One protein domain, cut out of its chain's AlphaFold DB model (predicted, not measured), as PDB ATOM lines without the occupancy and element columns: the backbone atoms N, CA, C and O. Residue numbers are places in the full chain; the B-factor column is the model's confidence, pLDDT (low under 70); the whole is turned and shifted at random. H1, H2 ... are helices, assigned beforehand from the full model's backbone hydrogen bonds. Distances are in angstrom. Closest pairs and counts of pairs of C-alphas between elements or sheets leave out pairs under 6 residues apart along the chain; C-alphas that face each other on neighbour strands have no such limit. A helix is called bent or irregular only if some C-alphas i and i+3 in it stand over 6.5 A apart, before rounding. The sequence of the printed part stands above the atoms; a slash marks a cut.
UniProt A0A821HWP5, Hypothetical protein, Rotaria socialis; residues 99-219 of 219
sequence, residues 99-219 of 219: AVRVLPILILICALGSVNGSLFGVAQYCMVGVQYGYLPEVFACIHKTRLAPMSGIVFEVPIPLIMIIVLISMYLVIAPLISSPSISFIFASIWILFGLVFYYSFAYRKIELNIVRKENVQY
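What this domain is: This is residues 99 to 219 of the 219 residues of the protein "Hypothetical protein" of Rotaria socialis (UniProt A0A821HWP5). Two helical arms lead away from a small junction: one is the single long helix H1, whose residues 99 to 114 stick out free, and the other is a helical hairpin of H4 and H5. The junction is made by residues 119 to 130 of H1 with the short helices H2 and H3; H4 leads away from it, H5 folds back beside H4, and an unnamed tail of residues 205 to 219 follows. The printed part has 121 residues, with five named helices in the order H1, H2, H3, H4, H5 and no named strand, and its class is all helix. The whole is only just extended, close to loose, with a radius of gyration of the C-alphas of 20.6 A, and has a flat outline of 67 by 55 by 22 A.

How they stand to each other: H1, residues 99 to 131, touches H2, residues 137 to 140, with residues 126 to 130 alone; their closest C-alphas are those of Met 127 and Ala 140, 5.0 A apart. H1 touches H3, residues 151 to 156, with residues 119 to 126 alone; the closest C-alphas are those of Ala 123 and Gly 152, 4.2 A apart. H1 and H3 run opposite ways at a steep tilt of 54 degrees. H2 and H3 are close but not clearly touching, with the C-alphas of Phe 139 and Ser 151 closest at 5.1 A. H3 and H4, residues 158 to 179, meet only through their link. H4 and H5, residues 183 to 204, form a helical hairpin: they run opposite ways at a shallow tilt of 21 degrees. They touch, H5 with residues 185 to 192 alone, and their closest C-alphas are those of Val 173 and Phe 185, 5.7 A apart. H1 is apart from both H4 and H5. In H3 and H5 every O i to N i+4 pair is within hydrogen-bond range, against 26 of 29 in H1 and 17 of 18 in H4; H2 is too short for such a pair.

Where its parts are: H1 begins at C-alpha 99, (52.303, -11.934, 78.356), and is 49.5 A long; it is only just irregular, with C-alphas 101 and 104 6.7 A apart. H4 and H5 are each 31.8 A long. H5 ends at C-alpha 204, (43.577, 16.643, 36.654).

The domain as a whole: The C-alphas of Ser 180 and Tyr 219 are the two farthest apart, at 66.8 A. The printed part has no cut, and Tyr 219 is the chain's last residue. No link is long. The mean pLDDT of the printed part is 73.5; residue 141, residues 143 to 154 and residues 199 to 219 are under 70.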
ATOM      1  N   ALA A  99      52.632 -11.685  79.759       92.00
ATOM      2  CA  ALA A  99      52.303 -11.934  78.356       92.00
ATOM      3  C   ALA A  99      51.818 -10.673  77.615       92.00
ATOM      4  O   ALA A  99      51.851 -10.642  76.383       92.00
ATOM      5  N   VAL A 100      51.456  -9.599  78.332       93.94
ATOM      6  CA  VAL A 100      51.031  -8.326  77.725       93.94
ATOM      7  C   VAL A 100      52.075  -7.737  76.774       93.94
ATOM      8  O   VAL A 100      51.719  -7.070  75.811       93.94
ATOM      9  N   ARG A 101      53.368  -8.042  76.960       91.56
ATOM     10  CA  ARG A 101      54.453  -7.565  76.080       91.56
ATOM     11  C   ARG A 101      54.296  -8.017  74.625       91.56
ATOM     12  O   ARG A 101      54.794  -7.349  73.725       91.56
ATOM     13  N   VAL A 102      53.604  -9.133  74.391       94.31
ATOM     14  CA  VAL A 102      53.333  -9.666  73.046       94.31
ATOM     15  C   VAL A 102      52.105  -9.000  72.417       94.31
ATOM     16  O   VAL A 102      52.003  -8.915  71.195       94.31
ATOM     17  N   LEU A 103      51.187  -8.467  73.227       94.00
ATOM     18  CA  LEU A 103      49.915  -7.926  72.754       94.00
ATOM     19  C   LEU A 103      50.072  -6.753  71.761       94.00
ATOM     20  O   LEU A 103      49.432  -6.806  70.711       94.00
ATOM     21  N   PRO A 104      50.949  -5.748  71.978       93.00
ATOM     22  CA  PRO A 104      51.200  -4.705  70.981       93.00
ATOM     23  C   PRO A 104      51.691  -5.248  69.635       93.00
ATOM     24  O   PRO A 104      51.336  -4.706  68.591       93.00
ATOM     25  N   ILE A 105      52.473  -6.333  69.644       94.12
ATOM     26  CA  ILE A 105      52.977  -6.972  68.421       94.12
ATOM     27  C   ILE A 105      51.813  -7.608  67.653       94.12
ATOM     28  O   ILE A 105      51.716  -7.445  66.439       94.12
ATOM     29  N   LEU A 106      50.887  -8.270  68.350       93.94
ATOM     30  CA  LEU A 106      49.680  -8.830  67.732       93.94
ATOM     31  C   LEU A 106      48.776  -7.738  67.151       93.94
ATOM     32  O   LEU A 106      48.299  -7.876  66.026       93.94
ATOM     33  N   ILE A 107      48.588  -6.634  67.882       93.25
ATOM     34  CA  ILE A 107      47.834  -5.466  67.399       93.25
ATOM     35  C   ILE A 107      48.488  -4.906  66.130       93.25
ATOM     36  O   ILE A 107      47.790  -4.619  65.157       93.25
ATOM     37  N   LEU A 108      49.819  -4.807  66.104       93.25
ATOM     38  CA  LEU A 108      50.563  -4.352  64.932       93.25
ATOM     39  C   LEU A 108      50.372  -5.289  63.734       93.25
ATOM     40  O   LEU A 108      50.117  -4.812  62.633       93.25
ATOM     41  N   ILE A 109      50.446  -6.608  63.931       94.25
ATOM     42  CA  ILE A 109      50.205  -7.592  62.863       94.25
ATOM     43  C   ILE A 109      48.779  -7.454  62.312       94.25
ATOM     44  O   ILE A 109      48.592  -7.466  61.095       94.25
ATOM     45  N   CYS A 110      47.780  -7.252  63.176       92.12
ATOM     46  CA  CYS A 110      46.398  -7.016  62.748       92.12
ATOM     47  C   CYS A 110      46.268  -5.718  61.937       92.12
ATOM     48  O   CYS A 110      45.625  -5.707  60.886       92.12
ATOM     49  N   ALA A 111      46.912  -4.638  62.387       90.50
ATOM     50  CA  ALA A 111      46.927  -3.365  61.671       90.50
ATOM     51  C   ALA A 111      47.596  -3.497  60.292       90.50
ATOM     52  O   ALA A 111      47.052  -3.018  59.299       90.50
ATOM     53  N   LEU A 112      48.725  -4.209  60.205       88.69
ATOM     54  CA  LEU A 112      49.400  -4.504  58.938       88.69
ATOM     55  C   LEU A 112      48.523  -5.349  58.007       88.69
ATOM     56  O   LEU A 112      48.457  -5.066  56.813       88.69
ATOM     57  N   GLY A 113      47.810  -6.342  58.544       89.06
ATOM     58  CA  GLY A 113      46.839  -7.132  57.785       89.06
ATOM     59  C   GLY A 113      45.723  -6.268  57.195       89.06
ATOM     60  O   GLY A 113      45.394  -6.409  56.017       89.06
ATOM     61  N   SER A 114      45.197  -5.317  57.977       87.06
ATOM     62  CA  SER A 114      44.183  -4.369  57.504       87.06
ATOM     63  C   SER A 114      44.703  -3.473  56.379       87.06
ATOM     64  O   SER A 114      43.991  -3.283  55.397       87.06
ATOM     65  N   VAL A 115      45.927  -2.944  56.502       84.69
ATOM     66  CA  VAL A 115      46.555  -2.102  55.465       84.69
ATOM     67  C   VAL A 115      46.838  -2.909  54.196       84.69
ATOM     68  O   VAL A 115      46.647  -2.428  53.084       84.69
ATOM     69  N   ASN A 116      47.259  -4.166  54.334       84.06
ATOM     70  CA  ASN A 116      47.468  -5.038  53.182       84.06
ATOM     71  C   ASN A 116      46.152  -5.337  52.441       84.06
ATOM     72  O   ASN A 116      46.118  -5.338  51.212       84.06
ATOM     73  N   GLY A 117      45.058  -5.559  53.178       82.81
ATOM     74  CA  GLY A 117      43.735  -5.768  52.590       82.81
ATOM     75  C   GLY A 117      43.205  -4.535  51.851       82.81
ATOM     76  O   GLY A 117      42.625  -4.669  50.772       82.81
ATOM     77  N   SER A 118      43.430  -3.334  52.387       81.19
ATOM     78  CA  SER A 118      43.003  -2.095  51.731       81.19
ATOM     79  C   SER A 118      43.808  -1.797  50.463       81.19
ATOM     80  O   SER A 118      43.188  -1.515  49.436       81.19
ATOM     81  N   LEU A 119      45.130  -2.027  50.482       80.88
ATOM     82  CA  LEU A 119      46.000  -1.924  49.299       80.88
ATOM     83  C   LEU A 119      45.497  -2.769  48.131       80.88
ATOM     84  O   LEU A 119      45.481  -2.317  46.982       80.88
ATOM     85  N   PHE A 120      45.070  -3.999  48.426       79.12
ATOM     86  CA  PHE A 120      44.501  -4.878  47.416       79.12
ATOM     87  C   PHE A 120      43.168  -4.342  46.884       79.12
ATOM     88  O   PHE A 120      42.969  -4.273  45.672       79.12
ATOM     89  N   GLY A 121      42.269  -3.913  47.774       80.75
ATOM     90  CA  GLY A 121      40.971  -3.360  47.388       80.75
ATOM     91  C   GLY A 121      41.102  -2.150  46.461       80.75
ATOM     92  O   GLY A 121      40.459  -2.106  45.412       80.75
ATOM     93  N   VAL A 122      41.972  -1.193  46.800       80.44
ATOM     94  CA  VAL A 122      42.230   0.002  45.976       80.44
ATOM     95  C   VAL A 122      42.750  -0.378  44.594       80.44
ATOM     96  O   VAL A 122      42.289   0.167  43.591       80.44
ATOM     97  N   ALA A 123      43.665  -1.341  44.521       80.25
ATOM     98  CA  ALA A 123      44.195  -1.791  43.249       80.25
ATOM     99  C   ALA A 123      43.109  -2.363  42.319       80.25
ATOM    100  O   ALA A 123      43.082  -2.018  41.137       80.25
ATOM    101  N   GLN A 124      42.186  -3.167  42.859       79.00
ATOM    102  CA  GLN A 124      41.052  -3.720  42.107       79.00
ATOM    103  C   GLN A 124      40.107  -2.623  41.610       79.00
ATOM    104  O   GLN A 124      39.754  -2.593  40.433       79.00
ATOM    105  N   TYR A 125      39.758  -1.654  42.465       81.31
ATOM    106  CA  TYR A 125      38.942  -0.510  42.045       81.31
ATOM    107  C   TYR A 125      39.583   0.265  40.888       81.31
ATOM    108  O   TYR A 125      38.888   0.664  39.952       81.31
ATOM    109  N   CYS A 126      40.900   0.474  40.932       80.31
ATOM    110  CA  CYS A 126      41.618   1.146  39.856       80.31
ATOM    111  C   CYS A 126      41.611   0.330  38.559       80.31
ATOM    112  O   CYS A 126      41.375   0.901  37.498       80.31
ATOM    113  N   MET A 127      41.817  -0.987  38.642       77.00
ATOM    114  CA  MET A 127      41.757  -1.889  37.486       77.00
ATOM    115  C   MET A 127      40.401  -1.828  36.790       77.00
ATOM    116  O   MET A 127      40.330  -1.571  35.588       77.00
ATOM    117  N   VAL A 128      39.327  -1.974  37.565       78.81
ATOM    118  CA  VAL A 128      37.950  -1.875  37.077       78.81
ATOM    119  C   VAL A 128      37.682  -0.479  36.498       78.81
ATOM    120  O   VAL A 128      37.146  -0.343  35.400       78.81
ATOM    121  N   GLY A 129      38.124   0.584  37.175       81.44
ATOM    122  CA  GLY A 129      37.968   1.958  36.698       81.44
ATOM    123  C   GLY A 129      38.650   2.226  35.352       81.44
ATOM    124  O   GLY A 129      38.114   2.983  34.544       81.44
ATOM    125  N   VAL A 130      39.792   1.591  35.075       81.06
ATOM    126  CA  VAL A 130      40.455   1.667  33.763       81.06
ATOM    127  C   VAL A 130      39.691   0.865  32.710       81.06
ATOM    128  O   VAL A 130      39.493   1.369  31.607       81.06
ATOM    129  N   GLN A 131      39.203  -0.338  33.040       78.94
ATOM    130  CA  GLN A 131      38.419  -1.166  32.111       78.94
ATOM    131  C   GLN A 131      37.157  -0.446  31.606       78.94
ATOM    132  O   GLN A 131      36.844  -0.512  30.419       78.94
ATOM    133  N   TYR A 132      36.469   0.289  32.485       81.56
ATOM    134  CA  TYR A 132      35.297   1.098  32.129       81.56
ATOM    135  C   TYR A 132      35.642   2.500  31.581       81.56
ATOM    136  O   TYR A 132      34.742   3.278  31.269       81.56
ATOM    137  N   GLY A 133      36.928   2.846  31.446       80.56
ATOM    138  CA  GLY A 133      37.386   4.118  30.872       80.56
ATOM    139  C   GLY A 133      37.275   5.340  31.795       80.56
ATOM    140  O   GLY A 133      37.435   6.470  31.332       80.56
ATOM    141  N   TYR A 134      37.021   5.143  33.093       81.75
ATOM    142  CA  TYR A 134      36.962   6.216  34.093       81.75
ATOM    143  C   TYR A 134      38.348   6.681  34.564       81.75
ATOM    144  O   TYR A 134      38.486   7.818  35.017       81.75
ATOM    145  N   LEU A 135      39.371   5.825  34.463       78.94
ATOM    146  CA  LEU A 135      40.741   6.111  34.898       78.94
ATOM    147  C   LEU A 135      41.766   5.927  33.760       78.94
ATOM    148  O   LEU A 135      41.577   5.066  32.903       78.94
ATOM    149  N   PRO A 136      42.874   6.700  33.752       77.06
ATOM    150  CA  PRO A 136      44.003   6.487  32.841       77.06
ATOM    151  C   PRO A 136      44.679   5.116  32.992       77.06
ATOM    152  O   PRO A 136      44.837   4.618  34.106       77.06
ATOM    153  N   GLU A 137      45.205   4.570  31.889       73.50
ATOM    154  CA  GLU A 137      45.835   3.235  31.843       73.50
ATOM    155  C   GLU A 137      47.037   3.060  32.786       73.50
ATOM    156  O   GLU A 137      47.323   1.949  33.229       73.50
ATOM    157  N   VAL A 138      47.707   4.152  33.169       71.25
ATOM    158  CA  VAL A 138      48.809   4.130  34.148       71.25
ATOM    159  C   VAL A 138      48.384   3.484  35.473       71.25
ATOM    160  O   VAL A 138      49.198   2.836  36.133       71.25
ATOM    161  N   PHE A 139      47.109   3.614  35.848       71.38
ATOM    162  CA  PHE A 139      46.553   3.057  37.081       71.38
ATOM    163  C   PHE A 139      46.127   1.582  36.965       71.38
ATOM    164  O   PHE A 139      45.716   0.989  37.958       71.38
ATOM    165  N   ALA A 140      46.278   0.963  35.793       71.12
ATOM    166  CA  ALA A 140      46.157  -0.483  35.602       71.12
ATOM    167  C   ALA A 140      47.520  -1.165  35.375       71.12
ATOM    168  O   ALA A 140      47.588  -2.348  35.045       71.12
ATOM    169  N   CYS A 141      48.634  -0.444  35.549       69.56
ATOM    170  CA  CYS A 141      49.967  -1.014  35.369       69.56
ATOM    171  C   CYS A 141      50.235  -2.155  36.364       69.56
ATOM    172  O   CYS A 141      50.282  -1.955  37.581       69.56
ATOM    173  N   ILE A 142      50.489  -3.348  35.827       70.50
ATOM    174  CA  ILE A 142      50.907  -4.531  36.585       70.50
ATOM    175  C   ILE A 142      52.426  -4.663  36.516       70.50
ATOM    176  O   ILE A 142      53.034  -4.549  35.448       70.50
ATOM    177  N   HIS A 143      53.059  -4.952  37.651       67.00
ATOM    178  CA  HIS A 143      54.484  -5.251  37.676       67.00
ATOM    179  C   HIS A 143      54.792  -6.569  36.942       67.00
ATOM    180  O   HIS A 143      54.358  -7.639  37.371       67.00
ATOM    181  N   LYS A 144      55.619  -6.521  35.887       57.28
ATOM    182  CA  LYS A 144      55.877  -7.651  34.963       57.28
ATOM    183  C   LYS A 144      56.311  -8.960  35.639       57.28
ATOM    184  O   LYS A 144      55.911 -10.024  35.196       57.28
ATOM    185  N   THR A 145      57.116  -8.893  36.700       55.84
ATOM    186  CA  THR A 145      57.673 -10.083  37.380       55.84
ATOM    187  C   THR A 145      56.892 -10.532  38.610       55.84
ATOM    188  O   THR A 145      57.076 -11.652  39.064       55.84
ATOM    189  N   ARG A 146      56.075  -9.649  39.197       57.97
ATOM    190  CA  ARG A 146      55.385  -9.911  40.475       57.97
ATOM    191  C   ARG A 146      53.874 -10.020  40.316       57.97
ATOM    192  O   ARG A 146      53.208 -10.337  41.289       57.97
ATOM    193  N   LEU A 147      53.356  -9.711  39.123       64.38
ATOM    194  CA  LEU A 147      51.930  -9.673  38.786       64.38
ATOM    195  C   LEU A 147      51.084  -8.846  39.772       64.38
ATOM    196  O   LEU A 147      49.868  -8.970  39.815       64.38
ATOM    197  N   ALA A 148      51.735  -7.966  40.536       64.62
ATOM    198  CA  ALA A 148      51.095  -7.109  41.511       64.62
ATOM    199  C   ALA A 148      50.669  -5.798  40.830       64.62
ATOM    200  O   ALA A 148      51.489  -5.184  40.129       64.62
ATOM    201  N   PRO A 149      49.418  -5.357  41.020       67.25
ATOM    202  CA  PRO A 149      48.953  -4.075  40.514       67.25
ATOM    203  C   PRO A 149      49.657  -2.929  41.257       67.25
ATOM    204  O   PRO A 149      49.645  -2.856  42.485       67.25
ATOM    205  N   MET A 150      50.290  -2.019  40.513       69.94
ATOM    206  CA  MET A 150      51.056  -0.905  41.095       69.94
ATOM    207  C   MET A 150      50.155   0.210  41.650       69.94
ATOM    208  O   MET A 150      50.608   1.024  42.454       69.94
ATOM    209  N   SER A 151      48.883   0.249  41.248       69.12
ATOM    210  CA  SER A 151      47.928   1.296  41.624       69.12
ATOM    211  C   SER A 151      47.641   1.367  43.117       69.12
ATOM    212  O   SER A 151      47.649   2.467  43.659       69.12
ATOM    213  N   GLY A 152      47.478   0.230  43.801       67.44
ATOM    214  CA  GLY A 152      47.250   0.214  45.252       67.44
ATOM    215  C   GLY A 152      48.343   0.967  46.018       67.44
ATOM    216  O   GLY A 152      48.058   1.835  46.835       67.44
ATOM    217  N   ILE A 153      49.610   0.739  45.661       68.56
ATOM    218  CA  ILE A 153      50.760   1.398  46.300       68.56
ATOM    219  C   ILE A 153      50.792   2.900  45.976       68.56
ATOM    220  O   ILE A 153      51.071   3.720  46.851       68.56
ATOM    221  N   VAL A 154      50.501   3.274  44.728       68.44
ATOM    222  CA  VAL A 154      50.572   4.668  44.259       68.44
ATOM    223  C   VAL A 154      49.420   5.527  44.783       68.44
ATOM    224  O   VAL A 154      49.603   6.726  44.939       68.44
ATOM    225  N   PHE A 155      48.250   4.971  45.089       70.50
ATOM    226  CA  PHE A 155      47.165   5.756  45.689       70.50
ATOM    227  C   PHE A 155      47.241   5.777  47.209       70.50
ATOM    228  O   PHE A 155      47.028   6.817  47.825       70.50
ATOM    229  N   GLU A 156      47.563   4.650  47.832       73.00
ATOM    230  CA  GLU A 156      47.386   4.508  49.272       73.00
ATOM    231  C   GLU A 156      48.582   4.998  50.090       73.00
ATOM    232  O   GLU A 156      48.430   5.325  51.263       73.00
ATOM    233  N   VAL A 157      49.766   5.109  49.480       73.56
ATOM    234  CA  VAL A 157      50.970   5.587  50.174       73.56
ATOM    235  C   VAL A 157      51.201   7.091  49.970       73.56
ATOM    236  O   VAL A 157      51.188   7.828  50.957       73.56
ATOM    237  N   PRO A 158      51.394   7.615  48.742       73.94
ATOM    238  CA  PRO A 158      51.768   9.014  48.573       73.94
ATOM    239  C   PRO A 158      50.597   9.981  48.775       73.94
ATOM    240  O   PRO A 158      50.840  11.089  49.238       73.94
ATOM    241  N   ILE A 159      49.340   9.610  48.493       76.06
ATOM    242  CA  ILE A 159      48.212  10.547  48.661       76.06
ATOM    243  C   ILE A 159      47.947  10.839  50.141       76.06
ATOM    244  O   ILE A 159      47.946  12.019  50.497       76.06
ATOM    245  N   PRO A 160      47.791   9.843  51.040       77.75
ATOM    246  CA  PRO A 160      47.659  10.126  52.467       77.75
ATOM    247  C   PRO A 160      48.896  10.815  53.038       77.75
ATOM    248  O   PRO A 160      48.752  11.707  53.868       77.75
ATOM    249  N   LEU A 161      50.100  10.470  52.566       79.12
ATOM    250  CA  LEU A 161      51.332  11.143  52.977       79.12
ATOM    251  C   LEU A 161      51.309  12.636  52.617       79.12
ATOM    252  O   LEU A 161      51.565  13.470  53.481       79.12
ATOM    253  N   ILE A 162      50.960  12.982  51.375       78.94
ATOM    254  CA  ILE A 162      50.823  14.377  50.932       78.94
ATOM    255  C   ILE A 162      49.735  15.082  51.744       78.94
ATOM    256  O   ILE A 162      49.960  16.189  52.224       78.94
ATOM    257  N   MET A 163      48.586  14.438  51.959       79.06
ATOM    258  CA  MET A 163      47.499  14.987  52.776       79.06
ATOM    259  C   MET A 163      47.957  15.280  54.211       79.06
ATOM    260  O   MET A 163      47.684  16.360  54.729       79.06
ATOM    261  N   ILE A 164      48.697  14.366  54.843       83.94
ATOM    262  CA  ILE A 164      49.258  14.558  56.186       83.94
ATOM    263  C   ILE A 164      50.256  15.719  56.192       83.94
ATOM    264  O   ILE A 164      50.182  16.572  57.074       83.94
ATOM    265  N   ILE A 165      51.151  15.787  55.204       83.12
ATOM    266  CA  ILE A 165      52.112  16.889  55.073       83.12
ATOM    267  C   ILE A 165      51.366  18.221  54.956       83.12
ATOM    268  O   ILE A 165      51.670  19.146  55.702       83.12
ATOM    269  N   VAL A 166      50.345  18.305  54.098       83.69
ATOM    270  CA  VAL A 166      49.529  19.516  53.922       83.69
ATOM    271  C   VAL A 166      48.818  19.906  55.219       83.69
ATOM    272  O   VAL A 166      48.826  21.082  55.577       83.69
ATOM    273  N   LEU A 167      48.244  18.949  55.954       82.81
ATOM    274  CA  LEU A 167      47.569  19.215  57.229       82.81
ATOM    275  C   LEU A 167      48.540  19.714  58.307       82.81
ATOM    276  O   LEU A 167      48.236  20.681  59.005       82.81
ATOM    277  N   ILE A 168      49.722  19.103  58.417       84.69
ATOM    278  CA  ILE A 168      50.773  19.548  59.343       84.69
ATOM    279  C   ILE A 168      51.255  20.946  58.952       84.69
ATOM    280  O   ILE A 168      51.351  21.822  59.809       84.69
ATOM    281  N   SER A 169      51.515  21.188  57.664       82.06
ATOM    282  CA  SER A 169      51.906  22.507  57.161       82.06
ATOM    283  C   SER A 169      50.838  23.563  57.440       82.06
ATOM    284  O   SER A 169      51.168  24.659  57.882       82.06
ATOM    285  N   MET A 170      49.559  23.235  57.251       81.75
ATOM    286  CA  MET A 170      48.448  24.130  57.566       81.75
ATOM    287  C   MET A 170      48.395  24.444  59.067       81.75
ATOM    288  O   MET A 170      48.304  25.614  59.434       81.75
ATOM    289  N   TYR A 171      48.522  23.441  59.942       82.38
ATOM    290  CA  TYR A 171      48.566  23.651  61.394       82.38
ATOM    291  C   TYR A 171      49.737  24.555  61.814       82.38
ATOM    292  O   TYR A 171      49.540  25.513  62.562       82.38
ATOM    293  N   LEU A 172      50.939  24.295  61.285       80.12
ATOM    294  CA  LEU A 172      52.145  25.080  61.569       80.12
ATOM    295  C   LEU A 172      52.058  26.530  61.077       80.12
ATOM    296  O   LEU A 172      52.779  27.377  61.593       80.12
ATOM    297  N   VAL A 173      51.196  26.827  60.105       80.88
ATOM    298  CA  VAL A 173      50.946  28.198  59.643       80.88
ATOM    299  C   VAL A 173      49.842  28.867  60.460       80.88
ATOM    300  O   VAL A 173      49.998  30.019  60.860       80.88
ATOM    301  N   ILE A 174      48.746  28.162  60.752       79.06
ATOM    302  CA  ILE A 174      47.584  28.730  61.451       79.06
ATOM    303  C   ILE A 174      47.885  29.015  62.930       79.06
ATOM    304  O   ILE A 174      47.522  30.079  63.428       79.06
ATOM    305  N   ALA A 175      48.564  28.106  63.639       79.56
ATOM    306  CA  ALA A 175      48.851  28.269  65.069       79.56
ATOM    307  C   ALA A 175      49.628  29.568  65.406       79.56
ATOM    308  O   ALA A 175      49.180  30.326  66.278       79.56
ATOM    309  N   PRO A 176      50.741  29.902  64.720       75.75
ATOM    310  CA  PRO A 176      51.431  31.172  64.933       75.75
ATOM    311  C   PRO A 176      50.705  32.368  64.308       75.75
ATOM    312  O   PRO A 176      50.865  33.470  64.817       75.75
ATOM    313  N   LEU A 177      49.875  32.192  63.273       77.19
ATOM    314  CA  LEU A 177      49.068  33.287  62.715       77.19
ATOM    315  C   LEU A 177      48.071  33.850  63.741       77.19
ATOM    316  O   LEU A 177      47.868  35.060  63.794       77.19
ATOM    317  N   ILE A 178      47.483  32.983  64.571       79.44
ATOM    318  CA  ILE A 178      46.562  33.376  65.650       79.44
ATOM    319  C   ILE A 178      47.329  33.972  66.840       79.44
ATOM    320  O   ILE A 178      46.873  34.937  67.447       79.44
ATOM    321  N   SER A 179      48.491  33.405  67.171       80.31
ATOM    322  CA  SER A 179      49.253  33.785  68.371       80.31
ATOM    323  C   SER A 179      50.118  35.040  68.169       80.31
ATOM    324  O   SER A 179      50.302  35.826  69.094       80.31
ATOM    325  N   SER A 180      50.662  35.238  66.965       75.62
ATOM    326  CA  SER A 180      51.547  36.348  66.598       75.62
ATOM    327  C   SER A 180      51.486  36.596  65.078       75.62
ATOM    328  O   SER A 180      52.288  36.025  64.326       75.62
ATOM    329  N   PRO A 181      50.546  37.422  64.588       72.44
ATOM    330  CA  PRO A 181      50.342  37.614  63.157       72.44
ATOM    331  C   PRO A 181      51.536  38.345  62.527       72.44
ATOM    332  O   PRO A 181      51.668  39.564  62.614       72.44
ATOM    333  N   SER A 182      52.420  37.584  61.881       76.12
ATOM    334  CA  SER A 182      53.536  38.090  61.077       76.12
ATOM    335  C   SER A 182      53.271  37.861  59.591       76.12
ATOM    336  O   SER A 182      52.701  36.837  59.201       76.12
ATOM    337  N   ILE A 183      53.725  38.796  58.747       75.44
ATOM    338  CA  ILE A 183      53.503  38.774  57.291       75.44
ATOM    339  C   ILE A 183      54.026  37.471  56.654       75.44
ATOM    340  O   ILE A 183      53.435  36.964  55.702       75.44
ATOM    341  N   SER A 184      55.081  36.876  57.225       77.19
ATOM    342  CA  SER A 184      55.700  35.634  56.741       77.19
ATOM    343  C   SER A 184      54.739  34.438  56.739       77.19
ATOM    344  O   SER A 184      54.807  33.603  55.839       77.19
ATOM    345  N   PHE A 185      53.804  34.361  57.693       75.06
ATOM    346  CA  PHE A 185      52.832  33.261  57.769       75.06
ATOM    347  C   PHE A 185      51.692  33.413  56.752       75.06
ATOM    348  O   PHE A 185      51.171  32.413  56.257       75.06
ATOM    349  N   ILE A 186      51.358  34.652  56.374       73.00
ATOM    350  CA  ILE A 186      50.391  34.951  55.306       73.00
ATOM    351  C   ILE A 186      50.978  34.549  53.944       73.00
ATOM    352  O   ILE A 186      50.320  33.878  53.150       73.00
ATOM    353  N   PHE A 187      52.253  34.866  53.692       77.94
ATOM    354  CA  PHE A 187      52.947  34.403  52.485       77.94
ATOM    355  C   PHE A 187      53.056  32.872  52.415       77.94
ATOM    356  O   PHE A 187      52.856  32.293  51.347       77.94
ATOM    357  N   ALA A 188      53.317  32.201  53.543       75.50
ATOM    358  CA  ALA A 188      53.369  30.740  53.603       75.50
ATOM    359  C   ALA A 188      52.014  30.081  53.277       75.50
ATOM    360  O   ALA A 188      51.969  29.089  52.551       75.50
ATOM    361  N   SER A 189      50.898  30.644  53.752       74.69
ATOM    362  CA  SER A 189      49.554  30.118  53.463       74.69
ATOM    363  C   SER A 189      49.152  30.307  51.995       74.69
ATOM    364  O   SER A 189      48.579  29.392  51.401       74.69
ATOM    365  N   ILE A 190      49.531  31.429  51.372       81.94
ATOM    366  CA  ILE A 190      49.355  31.649  49.926       81.94
ATOM    367  C   ILE A 190      50.146  30.609  49.113       81.94
ATOM    368  O   ILE A 190      49.612  30.047  48.157       81.94
ATOM    369  N   TRP A 191      51.384  30.297  49.512       80.06
ATOM    370  CA  TRP A 191      52.210  29.282  48.844       80.06
ATOM    371  C   TRP A 191      51.632  27.865  48.940       80.06
ATOM    372  O   TRP A 191      51.670  27.125  47.957       80.06
ATOM    373  N   ILE A 192      51.053  27.492  50.085       79.88
ATOM    374  CA  ILE A 192      50.389  26.190  50.266       79.88
ATOM    375  C   ILE A 192      49.149  26.083  49.363       79.88
ATOM    376  O   ILE A 192      48.965  25.068  48.688       79.88
ATOM    377  N   LEU A 193      48.323  27.135  49.296       80.69
ATOM    378  CA  LEU A 193      47.147  27.172  48.418       80.69
ATOM    379  C   LEU A 193      47.538  27.129  46.936       80.69
ATOM    380  O   LEU A 193      46.924  26.402  46.156       80.69
ATOM    381  N   PHE A 194      48.596  27.847  46.554       82.19
ATOM    382  CA  PHE A 194      49.133  27.803  45.198       82.19
ATOM    383  C   PHE A 194      49.657  26.405  44.837       82.19
ATOM    384  O   PHE A 194      49.358  25.904  43.755       82.19
ATOM    385  N   GLY A 195      50.361  25.736  45.757       76.06
ATOM    386  CA  GLY A 195      50.815  24.354  45.586       76.06
ATOM    387  C   GLY A 195      49.664  23.363  45.379       76.06
ATOM    388  O   GLY A 195      49.759  22.489  44.521       76.06
ATOM    389  N   LEU A 196      48.546  23.540  46.091       75.94
ATOM    390  CA  LEU A 196      47.320  22.749  45.917       75.94
ATOM    391  C   LEU A 196      46.674  22.959  44.541       75.94
ATOM    392  O   LEU A 196      46.286  21.989  43.892       75.94
ATOM    393  N   VAL A 197      46.598  24.205  44.066       76.88
ATOM    394  CA  VAL A 197      46.079  24.534  42.725       76.88
ATOM    395  C   VAL A 197      46.995  23.981  41.632       76.88
ATOM    396  O   VAL A 197      46.520  23.436  40.635       76.88
ATOM    397  N   PHE A 198      48.310  24.075  41.824       74.44
ATOM    398  CA  PHE A 198      49.298  23.539  40.891       74.44
ATOM    399  C   PHE A 198      49.242  22.007  40.830       74.44
ATOM    400  O   PHE A 198      49.231  21.434  39.741       74.44
ATOM    401  N   TYR A 199      49.116  21.350  41.987       69.81
ATOM    402  CA  TYR A 199      48.897  19.910  42.092       69.81
ATOM    403  C   TYR A 199      47.594  19.483  41.411       69.81
ATOM    404  O   TYR A 199      47.612  18.567  40.596       69.81
ATOM    405  N   TYR A 200      46.481  20.180  41.667       69.00
ATOM    406  CA  TYR A 200      45.202  19.917  41.003       69.00
ATOM    407  C   TYR A 200      45.314  20.064  39.479       69.00
ATOM    408  O   TYR A 200      44.834  19.214  38.736       69.00
ATOM    409  N   SER A 201      46.011  21.098  38.999       65.38
ATOM    410  CA  SER A 201      46.227  21.331  37.569       65.38
ATOM    411  C   SER A 201      47.029  20.205  36.907       65.38
ATOM    412  O   SER A 201      46.670  19.770  35.816       65.38
ATOM    413  N   PHE A 202      48.066  19.680  37.570       59.06
ATOM    414  CA  PHE A 202      48.881  18.572  37.051       59.06
ATOM    415  C   PHE A 202      48.229  17.193  37.204       59.06
ATOM    416  O   PHE A 202      48.388  16.350  36.327       59.06
ATOM    417  N   ALA A 203      47.498  16.950  38.292       59.75
ATOM    418  CA  ALA A 203      46.814  15.681  38.530       59.75
ATOM    419  C   ALA A 203      45.538  15.538  37.682       59.75
ATOM    420  O   ALA A 203      45.184  14.426  37.295       59.75
ATOM    421  N   TYR A 204      44.850  16.648  37.383       53.00
ATOM    422  CA  TYR A 204      43.577  16.643  36.654       53.00
ATOM    423  C   TYR A 204      43.720  16.931  35.152       53.00
ATOM    424  O   TYR A 204      42.883  16.492  34.360       53.00
ATOM    425  N   ARG A 205      44.782  17.620  34.705       48.38
ATOM    426  CA  ARG A 205      45.097  17.647  33.269       48.38
ATOM    427  C   ARG A 205      45.607  16.270  32.873       48.38
ATOM    428  O   ARG A 205      46.758  15.945  33.143       48.38
ATOM    429  N   LYS A 206      44.733  15.487  32.227       45.47
ATOM    430  CA  LYS A 206      45.053  14.255  31.495       45.47
ATOM    431  C   LYS A 206      46.419  14.399  30.826       45.47
ATOM    432  O   LYS A 206      46.541  15.039  29.784       45.47
ATOM    433  N   ILE A 207      47.444  13.802  31.425       50.03
ATOM    434  CA  ILE A 207      48.664  13.490  30.699       50.03
ATOM    435  C   ILE A 207      48.236  12.359  29.769       50.03
ATOM    436  O   ILE A 207      48.072  11.221  30.207       50.03
ATOM    437  N   GLU A 208      47.955  12.695  28.513       43.69
ATOM    438  CA  GLU A 208      47.809  11.720  27.436       43.69
ATOM    439  C   GLU A 208      49.169  11.046  27.236       43.69
ATOM    440  O   GLU A 208      49.967  11.402  26.372       43.69
ATOM    441  N   LEU A 209      49.481  10.089  28.105       46.34
ATOM    442  CA  LEU A 209      50.528   9.129  27.831       46.34
ATOM    443  C   LEU A 209      49.974   8.242  26.719       46.34
ATOM    444  O   LEU A 209      49.033   7.487  26.944       46.34
ATOM    445  N   ASN A 210      50.539   8.382  25.519       34.19
ATOM    446  CA  ASN A 210      50.375   7.446  24.409       34.19
ATOM    447  C   ASN A 210      50.847   6.057  24.865       34.19
ATOM    448  O   ASN A 210      51.993   5.668  24.641       34.19
ATOM    449  N   ILE A 211      49.984   5.327  25.564       44.19
ATOM    450  CA  ILE A 211      50.204   3.937  25.930       44.19
ATOM    451  C   ILE A 211      49.405   3.117  24.926       44.19
ATOM    452  O   ILE A 211      48.212   3.311  24.712       44.19
ATOM    453  N   VAL A 212      50.133   2.274  24.202       40.34
ATOM    454  CA  VAL A 212      49.589   1.418  23.155       40.34
ATOM    455  C   VAL A 212      48.667   0.394  23.807       40.34
ATOM    456  O   VAL A 212      49.118  -0.438  24.597       40.34
ATOM    457  N   ARG A 213      47.386   0.450  23.431       39.34
ATOM    458  CA  ARG A 213      46.344  -0.517  23.776       39.34
ATOM    459  C   ARG A 213      46.851  -1.932  23.496       39.34
ATOM    460  O   ARG A 213      47.071  -2.299  22.341       39.34
ATOM    461  N   LYS A 214      47.044  -2.743  24.537       40.56
ATOM    462  CA  LYS A 214      47.404  -4.154  24.362       40.56
ATOM    463  C   LYS A 214      46.140  -4.962  24.077       40.56
ATOM    464  O   LYS A 214      45.628  -5.673  24.933       40.56
ATOM    465  N   GLU A 215      45.624  -4.823  22.860       49.62
ATOM    466  CA  GLU A 215      44.787  -5.865  22.272       49.62
ATOM    467  C   GLU A 215      45.649  -7.137  22.157       49.62
ATOM    468  O   GLU A 215      46.803  -7.077  21.732       49.62
ATOM    469  N   ASN A 216      45.081  -8.277  22.559       34.34
ATOM    470  CA  ASN A 216      45.649  -9.633  22.508       34.34
ATOM    471  C   ASN A 216      46.577 -10.044  23.666       34.34
ATOM    472  O   ASN A 216      47.794 -10.170  23.522       34.34
ATOM    473  N   VAL A 217      45.970 -10.418  24.793       36.69
ATOM    474  CA  VAL A 217      46.389 -11.636  25.503       36.69
ATOM    475  C   VAL A 217      45.155 -12.531  25.580       36.69
ATOM    476  O   VAL A 217      44.338 -12.418  26.486       36.69
ATOM    477  N   GLN A 218      44.976 -13.336  24.534       31.91
ATOM    478  CA  GLN A 218      44.163 -14.546  24.603       31.91
ATOM    479  C   GLN A 218      44.884 -15.508  25.558       31.91
ATOM    480  O   GLN A 218      46.109 -15.636  25.463       31.91
ATOM    481  N   TYR A 219      44.140 -16.096  26.496       38.81
ATOM    482  CA  TYR A 219      44.607 -17.223  27.307       38.81
ATOM    483  C   TYR A 219      44.846 -18.456  26.434       38.81
ATOM    484  O   TYR A 219      44.073 -18.637  25.464       38.81
TER     485      TYR A 219